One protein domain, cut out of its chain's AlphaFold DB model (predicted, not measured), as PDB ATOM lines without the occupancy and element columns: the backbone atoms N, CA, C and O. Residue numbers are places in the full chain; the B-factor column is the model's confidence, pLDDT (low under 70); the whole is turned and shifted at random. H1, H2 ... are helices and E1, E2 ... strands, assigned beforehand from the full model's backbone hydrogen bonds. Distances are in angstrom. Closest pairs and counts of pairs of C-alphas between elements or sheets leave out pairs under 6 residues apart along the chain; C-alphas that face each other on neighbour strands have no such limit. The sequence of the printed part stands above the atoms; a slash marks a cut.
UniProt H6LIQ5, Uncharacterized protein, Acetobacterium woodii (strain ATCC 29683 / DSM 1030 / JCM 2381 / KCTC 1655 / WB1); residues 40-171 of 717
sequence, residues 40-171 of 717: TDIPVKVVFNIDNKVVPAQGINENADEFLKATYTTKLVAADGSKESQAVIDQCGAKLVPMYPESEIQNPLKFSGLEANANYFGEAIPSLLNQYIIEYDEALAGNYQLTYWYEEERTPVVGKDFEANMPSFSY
ATOM      1  N   THR A  40      45.685   8.197 -40.753       88.44
ATOM      2  CA  THR A  40      45.139   6.890 -41.109       88.44
ATOM      3  C   THR A  40      43.880   6.664 -40.283       88.44
ATOM      4  O   THR A  40      43.911   6.829 -39.061       88.44
ATOM      5  N   ASP A  41      42.786   6.311 -40.951       88.31
ATOM      6  CA  ASP A  41      41.520   6.005 -40.292       88.31
ATOM      7  C   ASP A  41      41.632   4.701 -39.513       88.31
ATOM      8  O   ASP A  41      41.997   3.660 -40.061       88.31
ATOM      9  N   ILE A  42      41.271   4.761 -38.235       89.69
ATOM     10  CA  ILE A  42      41.036   3.586 -37.407       89.69
ATOM     11  C   ILE A  42      39.531   3.507 -37.165       89.69
ATOM     12  O   ILE A  42      39.008   4.289 -36.367       89.69
ATOM     13  N   PRO A  43      38.805   2.608 -37.847       88.19
ATOM     14  CA  PRO A  43      37.402   2.382 -37.542       88.19
ATOM     15  C   PRO A  43      37.276   1.745 -36.158       88.19
ATOM     16  O   PRO A  43      37.962   0.770 -35.846       88.19
ATOM     17  N   VAL A  44      36.411   2.306 -35.321       89.00
ATOM     18  CA  VAL A  44      36.139   1.856 -33.955       89.00
ATOM     19  C   VAL A  44      34.758   1.219 -33.906       89.00
ATOM     20  O   VAL A  44      33.808   1.741 -34.483       89.00
ATOM     21  N   LYS A  45      34.640   0.112 -33.176       90.31
ATOM     22  CA  LYS A  45      33.358  -0.504 -32.821       90.31
ATOM     23  C   LYS A  45      33.218  -0.649 -31.307       90.31
ATOM     24  O   LYS A  45      34.216  -0.779 -30.591       90.31
ATOM     25  N   VAL A  46      31.981  -0.663 -30.819       92.50
ATOM     26  CA  VAL A  46      31.658  -0.913 -29.407       92.50
ATOM     27  C   VAL A  46      31.395  -2.394 -29.180       92.50
ATOM     28  O   VAL A  46      30.528  -2.983 -29.810       92.50
ATOM     29  N   VAL A  47      32.100  -2.989 -28.229       92.31
ATOM     30  CA  VAL A  47      31.841  -4.342 -27.735       92.31
ATOM     31  C   VAL A  47      30.965  -4.241 -26.501       92.31
ATOM     32  O   VAL A  47      31.399  -3.698 -25.484       92.31
ATOM     33  N   PHE A  48      29.752  -4.771 -26.579       93.81
ATOM     34  CA  PHE A  48      28.874  -4.964 -25.436       93.81
ATOM     35  C   PHE A  48      29.133  -6.336 -24.822       93.81
ATOM     36  O   PHE A  48      29.018  -7.364 -25.490       93.81
ATOM     37  N   ASN A  49      29.445  -6.343 -23.531       95.19
ATOM     38  CA  ASN A  49      29.409  -7.541 -22.711       95.19
ATOM     39  C   ASN A  49      28.228  -7.420 -21.749       95.19
ATOM     40  O   ASN A  49      28.305  -6.711 -20.744       95.19
ATOM     41  N   ILE A  50      27.123  -8.048 -22.130       95.88
ATOM     42  CA  ILE A  50      25.859  -8.093 -21.406       95.88
ATOM     43  C   ILE A  50      25.884  -9.302 -20.468       95.88
ATOM     44  O   ILE A  50      26.227 -10.409 -20.885       95.88
ATOM     45  N   ASP A  51      25.512  -9.098 -19.209       96.38
ATOM     46  CA  ASP A  51      25.544 -10.154 -18.202       96.38
ATOM     47  C   ASP A  51      24.405 -11.163 -18.407       96.38
ATOM     48  O   ASP A  51      23.269 -10.802 -18.729       96.38
ATOM     49  N   ASN A  52      24.696 -12.443 -18.157       95.75
ATOM     50  CA  ASN A  52      23.654 -13.457 -18.008       95.75
ATOM     51  C   ASN A  52      22.751 -13.096 -16.825       95.75
ATOM     52  O   ASN A  52      23.231 -12.650 -15.780       95.75
ATOM     53  N   LYS A  53      21.450 -13.355 -16.956       93.00
ATOM     54  CA  LYS A  53      20.476 -13.096 -15.896       93.00
ATOM     55  C   LYS A  53      19.909 -14.406 -15.358       93.00
ATOM     56  O   LYS A  53      19.402 -15.243 -16.105       93.00
ATOM     57  N   VAL A  54      20.005 -14.573 -14.044       91.81
ATOM     58  CA  VAL A  54      19.415 -15.693 -13.306       91.81
ATOM     59  C   VAL A  54      18.411 -15.113 -12.326       91.81
ATOM     60  O   VAL A  54      18.720 -14.161 -11.604       91.81
ATOM     61  N   VAL A  55      17.202 -15.665 -12.313       90.75
ATOM     62  CA  VAL A  55      16.169 -15.248 -11.363       90.75
ATOM     63  C   VAL A  55      16.621 -15.611  -9.941       90.75
ATOM     64  O   VAL A  55      17.102 -16.723  -9.729       90.75
ATOM     65  N   PRO A  56      16.533 -14.710  -8.946       86.88
ATOM     66  CA  PRO A  56      16.924 -15.046  -7.580       86.88
ATOM     67  C   PRO A  56      15.916 -16.007  -6.930       86.88
ATOM     68  O   PRO A  56      14.773 -16.136  -7.366       86.88
ATOM     69  N   ALA A  57      16.323 -16.684  -5.854       80.19
ATOM     70  CA  ALA A  57      15.437 -17.579  -5.099       80.19
ATOM     71  C   ALA A  57      14.340 -16.835  -4.308       80.19
ATOM     72  O   ALA A  57      13.305 -17.420  -4.003       80.19
ATOM     73  N   GLN A  58      14.580 -15.572  -3.938       72.25
ATOM     74  CA  GLN A  58      13.681 -14.715  -3.155       72.25
ATOM     75  C   GLN A  58      13.899 -13.238  -3.529       72.25
ATOM     76  O   GLN A  58      14.968 -12.883  -4.027       72.25
ATOM     77  N   GLY A  59      12.922 -12.372  -3.233       66.69
ATOM     78  CA  GLY A  59      13.081 -10.911  -3.323       66.69
ATOM     79  C   GLY A  59      12.854 -10.303  -4.710       66.69
ATOM     80  O   GLY A  59      13.418  -9.251  -5.009       66.69
ATOM     81  N   ILE A  60      12.049 -10.946  -5.563       68.75
ATOM     82  CA  ILE A  60      11.559 -10.326  -6.802       68.75
ATOM     83  C   ILE A  60      10.538  -9.251  -6.403       68.75
ATOM     84  O   ILE A  60       9.367  -9.549  -6.192       68.75
ATOM     85  N   ASN A  61      11.003  -8.017  -6.207       58.00
ATOM     86  CA  ASN A  61      10.162  -6.903  -5.771       58.00
ATOM     87  C   ASN A  61       9.540  -6.162  -6.965       58.00
ATOM     88  O   ASN A  61      10.252  -5.820  -7.904       58.00
ATOM     89  N   GLU A  62       8.232  -5.908  -6.839       53.25
ATOM     90  CA  GLU A  62       7.308  -4.867  -7.358       53.25
ATOM     91  C   GLU A  62       7.471  -4.237  -8.759       53.25
ATOM     92  O   GLU A  62       6.477  -3.763  -9.300       53.25
ATOM     93  N   ASN A  63       8.648  -4.220  -9.387       61.47
ATOM     94  CA  ASN A  63       8.848  -3.634 -10.712       61.47
ATOM     95  C   ASN A  63       9.515  -4.640 -11.658       61.47
ATOM     96  O   ASN A  63      10.739  -4.660 -11.830       61.47
ATOM     97  N   ALA A  64       8.679  -5.493 -12.258       67.56
ATOM     98  CA  ALA A  64       9.098  -6.508 -13.222       67.56
ATOM     99  C   ALA A  64       9.947  -5.911 -14.361       67.56
ATOM    100  O   ALA A  64      10.968  -6.468 -14.771       67.56
ATOM    101  N   ASP A  65       9.581  -4.708 -14.785       72.44
ATOM    102  CA  ASP A  65      10.223  -3.974 -15.862       72.44
ATOM    103  C   ASP A  65      11.663  -3.550 -15.557       72.44
ATOM    104  O   ASP A  65      12.518  -3.582 -16.447       72.44
ATOM    105  N   GLU A  66      11.961  -3.180 -14.310       80.44
ATOM    106  CA  GLU A  66      13.329  -2.875 -13.877       80.44
ATOM    107  C   GLU A  66      14.172  -4.144 -13.753       80.44
ATOM    108  O   GLU A  66      15.330  -4.160 -14.175       80.44
ATOM    109  N   PHE A  67      13.596  -5.234 -13.232       85.75
ATOM    110  CA  PHE A  67      14.310  -6.505 -13.103       85.75
ATOM    111  C   PHE A  67      14.778  -7.043 -14.462       85.75
ATOM    112  O   PHE A  67      15.881  -7.587 -14.563       85.75
ATOM    113  N   LEU A  68      13.974  -6.877 -15.514       88.44
ATOM    114  CA  LEU A  68      14.292  -7.358 -16.858       88.44
ATOM    115  C   LEU A  68      15.357  -6.533 -17.585       88.44
ATOM    116  O   LEU A  68      15.904  -7.017 -18.578       88.44
ATOM    117  N   LYS A  69      15.721  -5.338 -17.103       90.94
ATOM    118  CA  LYS A  69      16.801  -4.552 -17.716       90.94
ATOM    119  C   LYS A  69      18.127  -5.301 -17.642       90.94
ATOM    120  O   LYS A  69      18.519  -5.843 -16.603       90.94
ATOM    121  N   ALA A  70      18.821  -5.341 -18.768       93.38
ATOM    122  CA  ALA A  70      20.117  -5.967 -18.886       93.38
ATOM    123  C   ALA A  70      21.191  -5.066 -18.272       93.38
ATOM    124  O   ALA A  70      21.224  -3.854 -18.505       93.38
ATOM    125  N   THR A  71      22.079  -5.679 -17.498       93.50
ATOM    126  CA  THR A  71      23.319  -5.053 -17.046       93.50
ATOM    127  C   THR A  71      24.392  -5.361 -18.076       93.50
ATOM    128  O   THR A  71      24.453  -6.474 -18.599       93.50
ATOM    129  N   TYR A  72      25.198  -4.365 -18.423       93.75
ATOM    130  CA  TYR A  72      26.215  -4.509 -19.452       93.75
ATOM    131  C   TYR A  72      27.427  -3.639 -19.151       93.75
ATOM    132  O   TYR A  72      27.355  -2.631 -18.449       93.75
ATOM    133  N   THR A  73      28.544  -4.026 -19.750       94.56
ATOM    134  CA  THR A  73      29.763  -3.225 -19.837       94.56
ATOM    135  C   THR A  73      30.107  -3.000 -21.304       94.56
ATOM    136  O   THR A  73      29.749  -3.812 -22.162       94.56
ATOM    137  N   THR A  74      30.771  -1.885 -21.609       92.62
ATOM    138  CA  THR A  74      31.184  -1.547 -22.974       92.62
ATOM    139  C   THR A  74      32.698  -1.405 -23.074       92.62
ATOM    140  O   THR A  74      33.366  -0.965 -22.137       92.62
ATOM    141  N   LYS A  75      33.250  -1.772 -24.233       93.00
ATOM    142  CA  LYS A  75      34.645  -1.512 -24.599       93.00
ATOM    143  C   LYS A  75      34.720  -0.988 -26.030       93.00
ATOM    144  O   LYS A  75      34.006  -1.479 -26.896       93.00
ATOM    145  N   LEU A  76      35.610  -0.035 -26.292       93.38
ATOM    146  CA  LEU A  76      35.952   0.370 -27.654       93.38
ATOM    147  C   LEU A  76      37.060  -0.525 -28.203       93.38
ATOM    148  O   LEU A  76      38.092  -0.715 -27.551       93.38
ATOM    149  N   VAL A  77      36.849  -1.072 -29.396       93.81
ATOM    150  CA  VAL A  77      37.861  -1.873 -30.083       93.81
ATOM    151  C   VAL A  77      38.039  -1.457 -31.529       93.81
ATOM    152  O   VAL A  77      37.131  -0.903 -32.150       93.81
ATOM    153  N   ALA A  78      39.212  -1.754 -32.078       92.62
ATOM    154  CA  ALA A  78      39.470  -1.547 -33.491       92.62
ATOM    155  C   ALA A  78      38.598  -2.494 -34.331       92.62
ATOM    156  O   ALA A  78      38.614  -3.715 -34.149       92.62
ATOM    157  N   ALA A  79      37.812  -1.937 -35.251       89.06
ATOM    158  CA  ALA A  79      36.898  -2.698 -36.096       89.06
ATOM    159  C   ALA A  79      37.638  -3.567 -37.129       89.06
ATOM    160  O   ALA A  79      37.104  -4.587 -37.561       89.06
ATOM    161  N   ASP A  80      38.877  -3.204 -37.478       88.44
ATOM    162  CA  ASP A  80      39.783  -4.007 -38.311       88.44
ATOM    163  C   ASP A  80      40.388  -5.221 -37.567       88.44
ATOM    164  O   ASP A  80      40.988  -6.094 -38.192       88.44
ATOM    165  N   GLY A  81      40.236  -5.285 -36.237       87.75
ATOM    166  CA  GLY A  81      40.799  -6.320 -35.372       87.75
ATOM    167  C   GLY A  81      42.321  -6.257 -35.185       87.75
ATOM    168  O   GLY A  81      42.892  -7.196 -34.620       87.75
ATOM    169  N   SER A  82      43.000  -5.201 -35.648       93.31
ATOM    170  CA  SER A  82      44.462  -5.107 -35.569       93.31
ATOM    171  C   SER A  82      44.937  -4.655 -34.184       93.31
ATOM    172  O   SER A  82      44.321  -3.825 -33.509       93.31
ATOM    173  N   LYS A  83      46.065  -5.218 -33.731       94.75
ATOM    174  CA  LYS A  83      46.659  -4.860 -32.431       94.75
ATOM    175  C   LYS A  83      47.235  -3.449 -32.461       94.75
ATOM    176  O   LYS A  83      47.240  -2.773 -31.439       94.75
ATOM    177  N   GLU A  84      47.709  -3.029 -33.626       92.62
ATOM    178  CA  GLU A  84      48.234  -1.701 -33.901       92.62
ATOM    179  C   GLU A  84      47.138  -0.647 -33.730       92.62
ATOM    180  O   GLU A  84      47.313   0.283 -32.946       92.62
ATOM    181  N   SER A  85      45.983  -0.836 -34.379       93.69
ATOM    182  CA  SER A  85      44.839   0.063 -34.233       93.69
ATOM    183  C   SER A  85      44.314   0.086 -32.794       93.69
ATOM    184  O   SER A  85      44.029   1.156 -32.258       93.69
ATOM    185  N   GLN A  86      44.256  -1.070 -32.121       95.75
ATOM    186  CA  GLN A  86      43.838  -1.126 -30.717       95.75
ATOM    187  C   GLN A  86      44.792  -0.366 -29.786       95.75
ATOM    188  O   GLN A  86      44.334   0.348 -28.899       95.75
ATOM    189  N   ALA A  87      46.108  -0.489 -29.987       94.69
ATOM    190  CA  ALA A  87      47.090   0.215 -29.167       94.69
ATOM    191  C   ALA A  87      46.927   1.738 -29.266       94.69
ATOM    192  O   ALA A  87      47.095   2.431 -28.265       94.69
ATOM    193  N   VAL A  88      46.554   2.251 -30.444       93.62
ATOM    194  CA  VAL A  88      46.243   3.675 -30.634       93.62
ATOM    195  C   VAL A  88      44.982   4.074 -29.865       93.62
ATOM    196  O   VAL A  88      45.023   5.071 -29.149       93.62
ATOM    197  N   ILE A  89      43.900   3.291 -29.965       93.62
ATOM    198  CA  ILE A  89      42.637   3.520 -29.232       93.62
ATOM    199  C   ILE A  89      42.888   3.588 -27.716       93.62
ATOM    200  O   ILE A  89      42.413   4.506 -27.042       93.62
ATOM    201  N   ASP A  90      43.668   2.643 -27.187       94.31
ATOM    202  CA  ASP A  90      44.008   2.579 -25.764       94.31
ATOM    203  C   ASP A  90      44.912   3.763 -25.355       94.31
ATOM    204  O   ASP A  90      44.699   4.381 -24.310       94.31
ATOM    205  N   GLN A  91      45.900   4.121 -26.188       94.19
ATOM    206  CA  GLN A  91      46.840   5.219 -25.930       94.19
ATOM    207  C   GLN A  91      46.151   6.585 -25.879       94.19
ATOM    208  O   GLN A  91      46.508   7.409 -25.037       94.19
ATOM    209  N   CYS A  92      45.185   6.845 -26.764       91.31
ATOM    210  CA  CYS A  92      44.437   8.100 -26.758       91.31
ATOM    211  C   CYS A  92      43.315   8.137 -25.713       91.31
ATOM    212  O   CYS A  92      42.551   9.100 -25.677       91.31
ATOM    213  N   GLY A  93      43.193   7.106 -24.867       91.69
ATOM    214  CA  GLY A  93      42.202   7.060 -23.797       91.69
ATOM    215  C   GLY A  93      40.766   7.114 -24.311       91.69
ATOM    216  O   GLY A  93      39.913   7.716 -23.658       91.69
ATOM    217  N   ALA A  94      40.508   6.529 -25.487       90.88
ATOM    218  CA  ALA A  94      39.188   6.560 -26.092       90.88
ATOM    219  C   ALA A  94      38.161   5.860 -25.195       90.88
ATOM    220  O   ALA A  94      38.356   4.721 -24.762       90.88
ATOM    221  N   LYS A  95      37.042   6.532 -24.940       91.00
ATOM    222  CA  LYS A  95      35.965   6.028 -24.082       91.00
ATOM    223  C   LYS A  95      34.604   6.449 -24.615       91.00
ATOM    224  O   LYS A  95      34.466   7.474 -25.278       91.00
ATOM    225  N   LEU A  96      33.599   5.646 -24.293       89.69
ATOM    226  CA  LEU A  96      32.205   5.962 -24.564       89.69
ATOM    227  C   LEU A  96      31.675   6.874 -23.446       89.69
ATOM    228  O   LEU A  96      31.805   6.536 -22.270       89.69
ATOM    229  N   VAL A  97      31.097   8.021 -23.800       88.44
ATOM    230  CA  VAL A  97      30.617   9.044 -22.856       88.44
ATOM    231  C   VAL A  97      29.172   9.406 -23.191       88.44
ATOM    232  O   VAL A  97      28.859   9.594 -24.369       88.44
ATOM    233  N   PRO A  98      28.265   9.473 -22.200       89.69
ATOM    234  CA  PRO A  98      26.875   9.814 -22.458       89.69
ATOM    235  C   PRO A  98      26.751  11.271 -22.922       89.69
ATOM    236  O   PRO A  98      27.427  12.166 -22.417       89.69
ATOM    237  N   MET A  99      25.863  11.517 -23.884       86.50
ATOM    238  CA  MET A  99      25.568  12.867 -24.387       86.50
ATOM    239  C   MET A  99      24.714  13.690 -23.415       86.50
ATOM    240  O   MET A  99      24.686  14.918 -23.488       86.50
ATOM    241  N   TYR A 100      24.009  12.998 -22.526       86.88
ATOM    242  CA  TYR A 100      23.109  13.545 -21.519       86.88
ATOM    243  C   TYR A 100      23.604  13.142 -20.123       86.88
ATOM    244  O   TYR A 100      24.428  12.231 -20.012       86.88
ATOM    245  N   PRO A 101      23.128  13.782 -19.040       90.50
ATOM    246  CA  PRO A 101      23.358  13.268 -17.693       90.50
ATOM    247  C   PRO A 101      22.993  11.780 -17.609       90.50
ATOM    248  O   PRO A 101      21.987  11.367 -18.179       90.50
ATOM    249  N   GLU A 102      23.768  10.974 -16.877       83.25
ATOM    250  CA  GLU A 102      23.533   9.520 -16.781       83.25
ATOM    251  C   GLU A 102      22.103   9.168 -16.346       83.25
ATOM    252  O   GLU A 102      21.540   8.183 -16.813       83.25
ATOM    253  N   SER A 103      21.481  10.008 -15.512       85.44
ATOM    254  CA  SER A 103      20.088   9.857 -15.074       85.44
ATOM    255  C   SER A 103      19.050   9.961 -16.198       85.44
ATOM    256  O   SER A 103      17.899   9.587 -15.990       85.44
ATOM    257  N   GLU A 104      19.416  10.514 -17.354       87.75
ATOM    258  CA  GLU A 104      18.537  10.679 -18.518       87.75
ATOM    259  C   GLU A 104      18.730   9.572 -19.564       87.75
ATOM    260  O   GLU A 104      17.876   9.409 -20.438       87.75
ATOM    261  N   ILE A 105      19.799   8.773 -19.451       87.44
ATOM    262  CA  ILE A 105      20.072   7.672 -20.374       87.44
ATOM    263  C   ILE A 105      19.027   6.573 -20.202       87.44
ATOM    264  O   ILE A 105      18.851   5.998 -19.128       87.44
ATOM    265  N   GLN A 106      18.348   6.250 -21.298       90.31
ATOM    266  CA  GLN A 106      17.388   5.159 -21.351       90.31
ATOM    267  C   GLN A 106      18.100   3.886 -21.786       90.31
ATOM    268  O   GLN A 106      18.687   3.849 -22.866       90.31
ATOM    269  N   ASN A 107      18.024   2.841 -20.960       90.50
ATOM    270  CA  ASN A 107      18.516   1.507 -21.296       90.50
ATOM    271  C   ASN A 107      17.402   0.693 -21.988       90.50
ATOM    272  O   ASN A 107      16.487   0.233 -21.297       90.50
ATOM    273  N   PRO A 108      17.455   0.498 -23.321       90.19
ATOM    274  CA  PRO A 108      16.451  -0.264 -24.054       90.19
ATOM    275  C   PRO A 108      16.716  -1.778 -24.017       90.19
ATOM    276  O   PRO A 108      15.922  -2.548 -24.549       90.19
ATOM    277  N   LEU A 109      17.829  -2.229 -23.425       92.88
ATOM    278  CA  LEU A 109      18.195  -3.640 -23.381       92.88
ATOM    279  C   LEU A 109      17.386  -4.326 -22.272       92.88
ATOM    280  O   LEU A 109      17.769  -4.289 -21.105       92.88
ATOM    281  N   LYS A 110      16.251  -4.936 -22.624       90.69
ATOM    282  CA  LYS A 110      15.405  -5.714 -21.706       90.69
ATOM    283  C   LYS A 110      15.302  -7.174 -22.138       90.69
ATOM    284  O   LYS A 110      15.033  -7.460 -23.300       90.69
ATOM    285  N   PHE A 111      15.520  -8.096 -21.204       90.56
ATOM    286  CA  PHE A 111      15.238  -9.510 -21.436       90.56
ATOM    287  C   PHE A 111      13.742  -9.713 -21.662       90.56
ATOM    288  O   PHE A 111      12.926  -9.062 -21.013       90.56
ATOM    289  N   SER A 112      13.390 -10.678 -22.512       86.19
ATOM    290  CA  SER A 112      11.993 -11.068 -22.722       86.19
ATOM    291  C   SER A 112      11.370 -11.735 -21.503       86.19
ATOM    292  O   SER A 112      10.186 -12.005 -21.574       86.19
ATOM    293  N   GLY A 113      12.172 -12.058 -20.469       88.31
ATOM    294  CA  GLY A 113      11.865 -12.809 -19.239       88.31
ATOM    295  C   GLY A 113      11.453 -14.272 -19.432       88.31
ATOM    296  O   GLY A 113      11.175 -14.966 -18.445       88.31
ATOM    297  N   LEU A 114      11.457 -14.742 -20.683       91.00
ATOM    298  CA  LEU A 114      11.365 -16.153 -21.027       91.00
ATOM    299  C   LEU A 114      12.743 -16.778 -20.860       91.00
ATOM    300  O   LEU A 114      13.771 -16.156 -21.146       91.00
ATOM    301  N   GLU A 115      12.764 -18.023 -20.401       91.31
ATOM    302  CA  GLU A 115      14.001 -18.786 -20.362       91.31
ATOM    303  C   GLU A 115      14.570 -18.952 -21.778       91.31
ATOM    304  O   GLU A 115      13.881 -19.377 -22.708       91.31
ATOM    305  N   ALA A 116      15.836 -18.575 -21.946       92.31
ATOM    306  CA  ALA A 116      16.515 -18.604 -23.230       92.31
ATOM    307  C   ALA A 116      18.022 -18.797 -23.046       92.31
ATOM    308  O   ALA A 116      18.685 -18.064 -22.308       92.31
ATOM    309  N   ASN A 117      18.577 -19.743 -23.805       91.50
ATOM    310  CA  ASN A 117      20.018 -20.011 -23.832       91.50
ATOM    311  C   ASN A 117      20.819 -18.901 -24.536       91.50
ATOM    312  O   ASN A 117      22.027 -18.810 -24.341       91.50
ATOM    313  N   ALA A 118      20.159 -18.069 -25.347       93.50
ATOM    314  CA  ALA A 118      20.754 -16.938 -26.049       93.50
ATOM    315  C   ALA A 118      19.694 -15.851 -26.292       93.50
ATOM    316  O   ALA A 118      18.665 -16.122 -26.907       93.50
ATOM    317  N   ASN A 119      19.953 -14.628 -25.827       93.00
ATOM    318  CA  ASN A 119      19.121 -13.452 -26.083       93.00
ATOM    319  C   ASN A 119      19.800 -12.532 -27.095       93.00
ATOM    320  O   ASN A 119      20.996 -12.251 -26.996       93.00
ATOM    321  N   TYR A 120      19.016 -12.035 -28.049       89.88
ATOM    322  CA  TYR A 120      19.489 -11.107 -29.065       89.88
ATOM    323  C   TYR A 120      19.037  -9.681 -28.749       89.88
ATOM    324  O   TYR A 120      17.848  -9.389 -28.699       89.88
ATOM    325  N   PHE A 121      20.010  -8.789 -28.569       91.00
ATOM    326  CA  PHE A 121      19.792  -7.371 -28.263       91.00
ATOM    327  C   PHE A 121      20.151  -6.437 -29.424       91.00
ATOM    328  O   PHE A 121      20.061  -5.218 -29.287       91.00
ATOM    329  N   GLY A 122      20.580  -6.988 -30.565       86.62
ATOM    330  CA  GLY A 122      21.166  -6.205 -31.653       86.62
ATOM    331  C   GLY A 122      20.235  -5.142 -32.238       86.62
ATOM    332  O   GLY A 122      20.723  -4.121 -32.700       86.62
ATOM    333  N   GLU A 123      18.917  -5.322 -32.165       86.06
ATOM    334  CA  GLU A 123      17.944  -4.305 -32.595       86.06
ATOM    335  C   GLU A 123      17.805  -3.138 -31.604       86.06
ATOM    336  O   GLU A 123      17.550  -2.008 -32.013       86.06
ATOM    337  N   ALA A 124      18.029  -3.374 -30.309       89.38
ATOM    338  CA  ALA A 124      17.908  -2.360 -29.259       89.38
ATOM    339  C   ALA A 124      19.211  -1.572 -29.027       89.38
ATOM    340  O   ALA A 124      19.178  -0.407 -28.622       89.38
ATOM    341  N   ILE A 125      20.368  -2.183 -29.307       90.62
ATOM    342  CA  ILE A 125      21.691  -1.568 -29.115       90.62
ATOM    343  C   ILE A 125      21.869  -0.249 -29.892       90.62
ATOM    344  O   ILE A 125      22.373   0.700 -29.290       90.62
ATOM    345  N   PRO A 126      21.435  -0.105 -31.162       88.19
ATOM    346  CA  PRO A 126      21.507   1.174 -31.868       88.19
ATOM    347  C   PRO A 126      20.814   2.320 -31.121       88.19
ATOM    348  O   PRO A 126      21.371   3.409 -31.006       88.19
ATOM    349  N   SER A 127      19.636   2.067 -30.539       88.06
ATOM    350  CA  SER A 127      18.910   3.073 -29.751       88.06
ATOM    351  C   SER A 127      19.653   3.467 -28.474       88.06
ATOM    352  O   SER A 127      19.515   4.598 -28.005       88.06
ATOM    353  N   LEU A 128      20.423   2.548 -27.892       89.44
ATOM    354  CA  LEU A 128      21.280   2.851 -26.754       89.44
ATOM    355  C   LEU A 128      22.487   3.689 -27.193       89.44
ATOM    356  O   LEU A 128      22.752   4.728 -26.601       89.44
ATOM    357  N   LEU A 129      23.181   3.271 -28.255       88.25
ATOM    358  CA  LEU A 129      24.375   3.946 -28.775       88.25
ATOM    359  C   LEU A 129      24.108   5.382 -29.236       88.25
ATOM    360  O   LEU A 129      24.961   6.235 -29.024       88.25
ATOM    361  N   ASN A 130      22.912   5.677 -29.756       86.19
ATOM    362  CA  ASN A 130      22.489   7.034 -30.135       86.19
ATOM    363  C   ASN A 130      22.522   8.060 -28.989       86.19
ATOM    364  O   ASN A 130      22.383   9.258 -29.232       86.19
ATOM    365  N   GLN A 131      22.665   7.603 -27.744       88.75
ATOM    366  CA  GLN A 131      22.729   8.443 -26.549       88.75
ATOM    367  C   GLN A 131      24.174   8.682 -26.068       88.75
ATOM    368  O   GLN A 131      24.376   9.335 -25.042       88.75
ATOM    369  N   TYR A 132      25.177   8.169 -26.789       87.50
ATOM    370  CA  TYR A 132      26.594   8.246 -26.437       87.50
ATOM    371  C   TYR A 132      27.447   8.808 -27.582       87.50
ATOM    372  O   TYR A 132      27.103   8.712 -28.756       87.50
ATOM    373  N   ILE A 133      28.604   9.358 -27.221       85.69
ATOM    374  CA  ILE A 133      29.686   9.758 -28.131       85.69
ATOM    375  C   ILE A 133      31.002   9.112 -27.693       85.69
ATOM    376  O   ILE A 133      31.132   8.670 -26.551       85.69
ATOM    377  N   ILE A 134      31.994   9.067 -28.585       87.62
ATOM    378  CA  ILE A 134      33.366   8.697 -28.219       87.62
ATOM    379  C   ILE A 134      34.162   9.963 -27.906       87.62
ATOM    380  O   ILE A 134      34.240  10.876 -28.722       87.62
ATOM    381  N   GLU A 135      34.772   9.995 -26.725       88.38
ATOM    382  CA  GLU A 135      35.731  11.019 -26.308       88.38
ATOM    383  C   GLU A 135      37.135  10.403 -26.304       88.38
ATOM    384  O   GLU A 135      37.321   9.314 -25.756       88.38
ATOM    385  N   TYR A 136      38.120  11.080 -26.902       90.38
ATOM    386  CA  TYR A 136      39.521  10.649 -26.918       90.38
ATOM    387  C   TYR A 136      40.485  11.840 -27.046       90.38
ATOM    388  O   TYR A 136      40.106  12.914 -27.513       90.38
ATOM    389  N   ASP A 137      41.742  11.654 -26.639       91.00
ATOM    390  CA  ASP A 137      42.806  12.650 -26.789       91.00
ATOM    391  C   ASP A 137      43.431  12.571 -28.194       91.00
ATOM    392  O   ASP A 137      44.259  11.707 -28.501       91.00
ATOM    393  N   GLU A 138      43.047  13.506 -29.065       84.94
ATOM    394  CA  GLU A 138      43.545  13.575 -30.441       84.94
ATOM    395  C   GLU A 138      45.064  13.781 -30.555       84.94
ATOM    396  O   GLU A 138      45.660  13.376 -31.561       84.94
ATOM    397  N   ALA A 139      45.708  14.406 -29.561       86.62
ATOM    398  CA  ALA A 139      47.151  14.636 -29.581       86.62
ATOM    399  C   ALA A 139      47.918  13.328 -29.353       86.62
ATOM    400  O   ALA A 139      48.971  13.108 -29.957       86.62
ATOM    401  N   LEU A 140      47.361  12.434 -28.532       87.94
ATOM    402  CA  LEU A 140      47.912  11.105 -28.273       87.94
ATOM    403  C   LEU A 140      47.657  10.113 -29.418       87.94
ATOM    404  O   LEU A 140      48.418   9.156 -29.555       87.94
ATOM    405  N   ALA A 141      46.659  10.363 -30.273       83.75
ATOM    406  CA  ALA A 141      46.389   9.557 -31.470       83.75
ATOM    407  C   ALA A 141      47.424   9.760 -32.603       83.75
ATOM    408  O   ALA A 141      47.537   8.935 -33.513       83.75
ATOM    409  N   GLY A 142      48.214  10.841 -32.567       85.88
ATOM    410  CA  GLY A 142      49.314  11.082 -33.508       85.88
ATOM    411  C   GLY A 142      48.869  11.156 -34.977       85.88
ATOM    412  O   GLY A 142      48.098  12.036 -35.358       85.88
ATOM    413  N   ASN A 143      49.378  10.238 -35.812       87.38
ATOM    414  CA  ASN A 143      49.062  10.134 -37.249       87.38
ATOM    415  C   ASN A 143      47.781   9.335 -37.538       87.38
ATOM    416  O   ASN A 143      47.540   8.969 -38.685       87.38
ATOM    417  N   TYR A 144      46.979   9.025 -36.527       87.50
ATOM    418  CA  TYR A 144      45.727   8.299 -36.687       87.50
ATOM    419  C   TYR A 144      44.541   9.175 -36.290       87.50
ATOM    420  O   TYR A 144      44.681  10.121 -35.505       87.50
ATOM    421  N   GLN A 145      43.375   8.858 -36.844       87.88
ATOM    422  CA  GLN A 145      42.092   9.395 -36.398       87.88
ATOM    423  C   GLN A 145      41.106   8.253 -36.189       87.88
ATOM    424  O   GLN A 145      41.056   7.317 -36.989       87.88
ATOM    425  N   LEU A 146      40.346   8.318 -35.098       87.75
ATOM    426  CA  LEU A 146      39.300   7.342 -34.833       87.75
ATOM    427  C   LEU A 146      38.080   7.696 -35.682       87.75
ATOM    428  O   LEU A 146      37.633   8.840 -35.674       87.75
ATOM    429  N   THR A 147      37.545   6.714 -36.400       84.62
ATOM    430  CA  THR A 147      36.299   6.846 -37.159       84.62
ATOM    431  C   THR A 147      35.233   5.964 -36.520       84.62
ATOM    432  O   THR A 147      35.486   4.816 -36.165       84.62
ATOM    433  N   TYR A 148      34.050   6.524 -36.312       79.25
ATOM    434  CA  TYR A 148      32.897   5.889 -35.674       79.25
ATOM    435  C   TYR A 148      31.624   6.562 -36.208       79.25
ATOM    436  O   TYR A 148      31.738   7.659 -36.747       79.25
ATOM    437  N   TRP A 149      30.460   5.907 -36.093       69.56
ATOM    438  CA  TRP A 149      29.108   6.387 -36.456       69.56
ATOM    439  C   TRP A 149      29.068   7.602 -37.395       69.56
ATOM    440  O   TRP A 149      29.167   8.745 -36.954       69.56
ATOM    441  N   TYR A 150      28.909   7.332 -38.692       54.66
ATOM    442  CA  TYR A 150      28.972   8.316 -39.777       54.66
ATOM    443  C   TYR A 150      28.210   9.621 -39.457       54.66
ATOM    444  O   TYR A 150      26.976   9.645 -39.375       54.66
ATOM    445  N   GLU A 151      28.941  10.725 -39.288       54.22
ATOM    446  CA  GLU A 151      28.359  12.059 -39.141       54.22
ATOM    447  C   GLU A 151      27.807  12.557 -40.487       54.22
ATOM    448  O   GLU A 151      28.502  13.197 -41.267       54.22
ATOM    449  N   GLU A 152      26.531  12.257 -40.735       45.31
ATOM    450  CA  GLU A 152      25.541  13.269 -41.154       45.31
ATOM    451  C   GLU A 152      24.092  12.842 -40.828       45.31
ATOM    452  O   GLU A 152      23.212  13.693 -40.771       45.31
ATOM    453  N   GLU A 153      23.843  11.574 -40.457       51.25
ATOM    454  CA  GLU A 153      22.521  11.105 -39.985       51.25
ATOM    455  C   GLU A 153      22.581  10.123 -38.792       51.25
ATOM    456  O   GLU A 153      21.694   9.287 -38.653       51.25
ATOM    457  N   ARG A 154      23.614  10.222 -37.929       59.41
ATOM    458  CA  ARG A 154      23.764   9.680 -36.543       59.41
ATOM    459  C   ARG A 154      23.195   8.287 -36.211       59.41
ATOM    460  O   ARG A 154      23.048   7.966 -35.038       59.41
ATOM    461  N   THR A 155      22.888   7.454 -37.194       59.16
ATOM    462  CA  THR A 155      22.228   6.167 -36.983       59.16
ATOM    463  C   THR A 155      23.266   5.063 -37.143       59.16
ATOM    464  O   THR A 155      23.831   4.931 -38.231       59.16
ATOM    465  N   PRO A 156      23.540   4.271 -36.092       61.84
ATOM    466  CA  PRO A 156      24.449   3.149 -36.162       61.84
ATOM    467  C   PRO A 156      24.070   2.185 -37.270       61.84
ATOM    468  O   PRO A 156      22.917   1.766 -37.387       61.84
ATOM    469  N   VAL A 157      25.063   1.794 -38.061       59.53
ATOM    470  CA  VAL A 157      24.907   0.741 -39.052       59.53
ATOM    471  C   VAL A 157      25.033  -0.590 -38.322       59.53
ATOM    472  O   VAL A 157      26.103  -0.963 -37.825       59.53
ATOM    473  N   VAL A 158      23.915  -1.314 -38.255       61.72
ATOM    474  CA  VAL A 158      23.827  -2.638 -37.629       61.72
ATOM    475  C   VAL A 158      24.949  -3.543 -38.156       61.72
ATOM    476  O   VAL A 158      25.114  -3.713 -39.365       61.72
ATOM    477  N   GLY A 159      25.743  -4.104 -37.238       61.53
ATOM    478  CA  GLY A 159      26.794  -5.083 -37.538       61.53
ATOM    479  C   GLY A 159      28.174  -4.529 -37.914       61.53
ATOM    480  O   GLY A 159      29.089  -5.328 -38.108       61.53
ATOM    481  N   LYS A 160      28.365  -3.203 -38.006       72.25
ATOM    482  CA  LYS A 160      29.697  -2.591 -38.222       72.25
ATOM    483  C   LYS A 160      30.183  -1.751 -37.046       72.25
ATOM    484  O   LYS A 160      31.371  -1.788 -36.739       72.25
ATOM    485  N   ASP A 161      29.271  -1.063 -36.364       80.00
ATOM    486  CA  ASP A 161      29.633  -0.132 -35.289       80.00
ATOM    487  C   ASP A 161      29.625  -0.770 -33.894       80.00
ATOM    488  O   ASP A 161      30.101  -0.177 -32.925       80.00
ATOM    489  N   PHE A 162      29.084  -1.983 -33.765       89.75
ATOM    490  CA  PHE A 162      29.074  -2.707 -32.503       89.75
ATOM    491  C   PHE A 162      29.081  -4.223 -32.685       89.75
ATOM    492  O   PHE A 162      28.684  -4.757 -33.720       89.75
ATOM    493  N   GLU A 163      29.489  -4.906 -31.626       90.56
ATOM    494  CA  GLU A 163      29.297  -6.332 -31.413       90.56
ATOM    495  C   GLU A 163      28.763  -6.555 -29.997       90.56
ATOM    496  O   GLU A 163      29.045  -5.773 -29.090       90.56
ATOM    497  N   ALA A 164      27.975  -7.605 -29.798       92.44
ATOM    498  CA  ALA A 164      27.453  -7.971 -28.489       92.44
ATOM    499  C   ALA A 164      27.506  -9.485 -28.314       92.44
ATOM    500  O   ALA A 164      27.282 -10.233 -29.270       92.44
ATOM    501  N   ASN A 165      27.781  -9.938 -27.094       94.00
ATOM    502  CA  ASN A 165      27.538 -11.329 -26.732       94.00
ATOM    503  C   ASN A 165      26.025 -11.628 -26.711       94.00
ATOM    504  O   ASN A 165      25.187 -10.726 -26.686       94.00
ATOM    505  N   MET A 166      25.679 -12.915 -26.712       94.19
ATOM    506  CA  MET A 166      24.302 -13.382 -26.540       94.19
ATOM    507  C   MET A 166      24.136 -13.911 -25.111       94.19
ATOM    508  O   MET A 166      24.492 -15.064 -24.861       94.19
ATOM    509  N   PRO A 167      23.664 -13.094 -24.152       96.56
ATOM    510  CA  PRO A 167      23.501 -13.540 -22.774       96.56
ATOM    511  C   PRO A 167      22.319 -14.509 -22.635       96.56
ATOM    512  O   PRO A 167      21.354 -14.467 -23.405       96.56
ATOM    513  N   SER A 168      22.355 -15.355 -21.612       95.50
ATOM    514  CA  SER A 168      21.250 -16.244 -21.249       95.50
ATOM    515  C   SER A 168      20.340 -15.618 -20.189       95.50
ATOM    516  O   SER A 168      20.807 -14.890 -19.310       95.50
ATOM    517  N   PHE A 169      19.055 -15.971 -20.228       94.19
ATOM    518  CA  PHE A 169      18.100 -15.746 -19.142       94.19
ATOM    519  C   PHE A 169      17.634 -17.104 -18.626       94.19
ATOM    520  O   PHE A 169      17.229 -17.941 -19.428       94.19
ATOM    521  N   SER A 170      17.697 -17.335 -17.317       93.94
ATOM    522  CA  SER A 170      17.365 -18.641 -16.728       93.94
ATOM    523  C   SER A 170      16.594 -18.517 -15.423       93.94
ATOM    524  O   SER A 170      16.783 -17.575 -14.644       93.94
ATOM    525  N   TYR A 171      15.720 -19.491 -15.194       92.81
ATOM    526  CA  TYR A 171      14.973 -19.620 -13.951       92.81
ATOM    527  C   TYR A 171      15.858 -20.204 -12.840       92.81
ATOM    528  O   TYR A 171      16.872 -20.850 -13.087       92.81
TER     529      TYR A 171
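This is residues 40 to 171 of the 717 residues of an uncharacterized protein of Acetobacterium woodii (strain ATCC 29683 / DSM 1030 / JCM 2381 / KCTC 1655 / WB1) (UniProt H6LIQ5). With little regular structure, an elongated body follows strand E1, with E2 along one side, E5 then E6 along the other, and H2 packed across one end. E3 and E4 pair beside E2; residues 58 to 63 stick out at the far end. The 132 printed residues, under half in named elements, are mixed, in order E1 H1 E2 H2 E3 H3 E4 E5 E6. Only just compact, close to loose, with radius of gyration 16.8 A, they span 55 by 29 by 25 A.

E1, residues 40 to 50, runs 31.4 A from C-alpha 40 at (45.139, 6.890, -41.109). H1 is 64 to 67, E2 72 to 78, H2 83 to 91, E3 95 to 98, H3 125 to 129, E4 132 to 135, E5 144 to 147, and E6 162 to 164, ending at C-alpha (27.453, -7.971, -28.489).

Within hydrogen-bond range, antiparallel E1 and E2 have N 45 and O 77, 2.9 A; parallel E1 and E5 N 42 and O 145, 2.9 A; parallel E1 and E6 N 48 and O 163, 2.8 A; antiparallel E3 and E4 N 97 and O 133, 2.8 A. H2 touches E2, closest C-alphas Gln 86 and Ala 78, 5.2 A. H3 only grazes the sheet; H1 is not on it. In H2 and H3 every O i to N i+4 pair is within range; H1 is too short.

The printed part has no cut. The links E1 to H1, E3 to H3 and E5 to E6 are long. Residues 59 to 64 and 149 to 159 have pLDDT under 70.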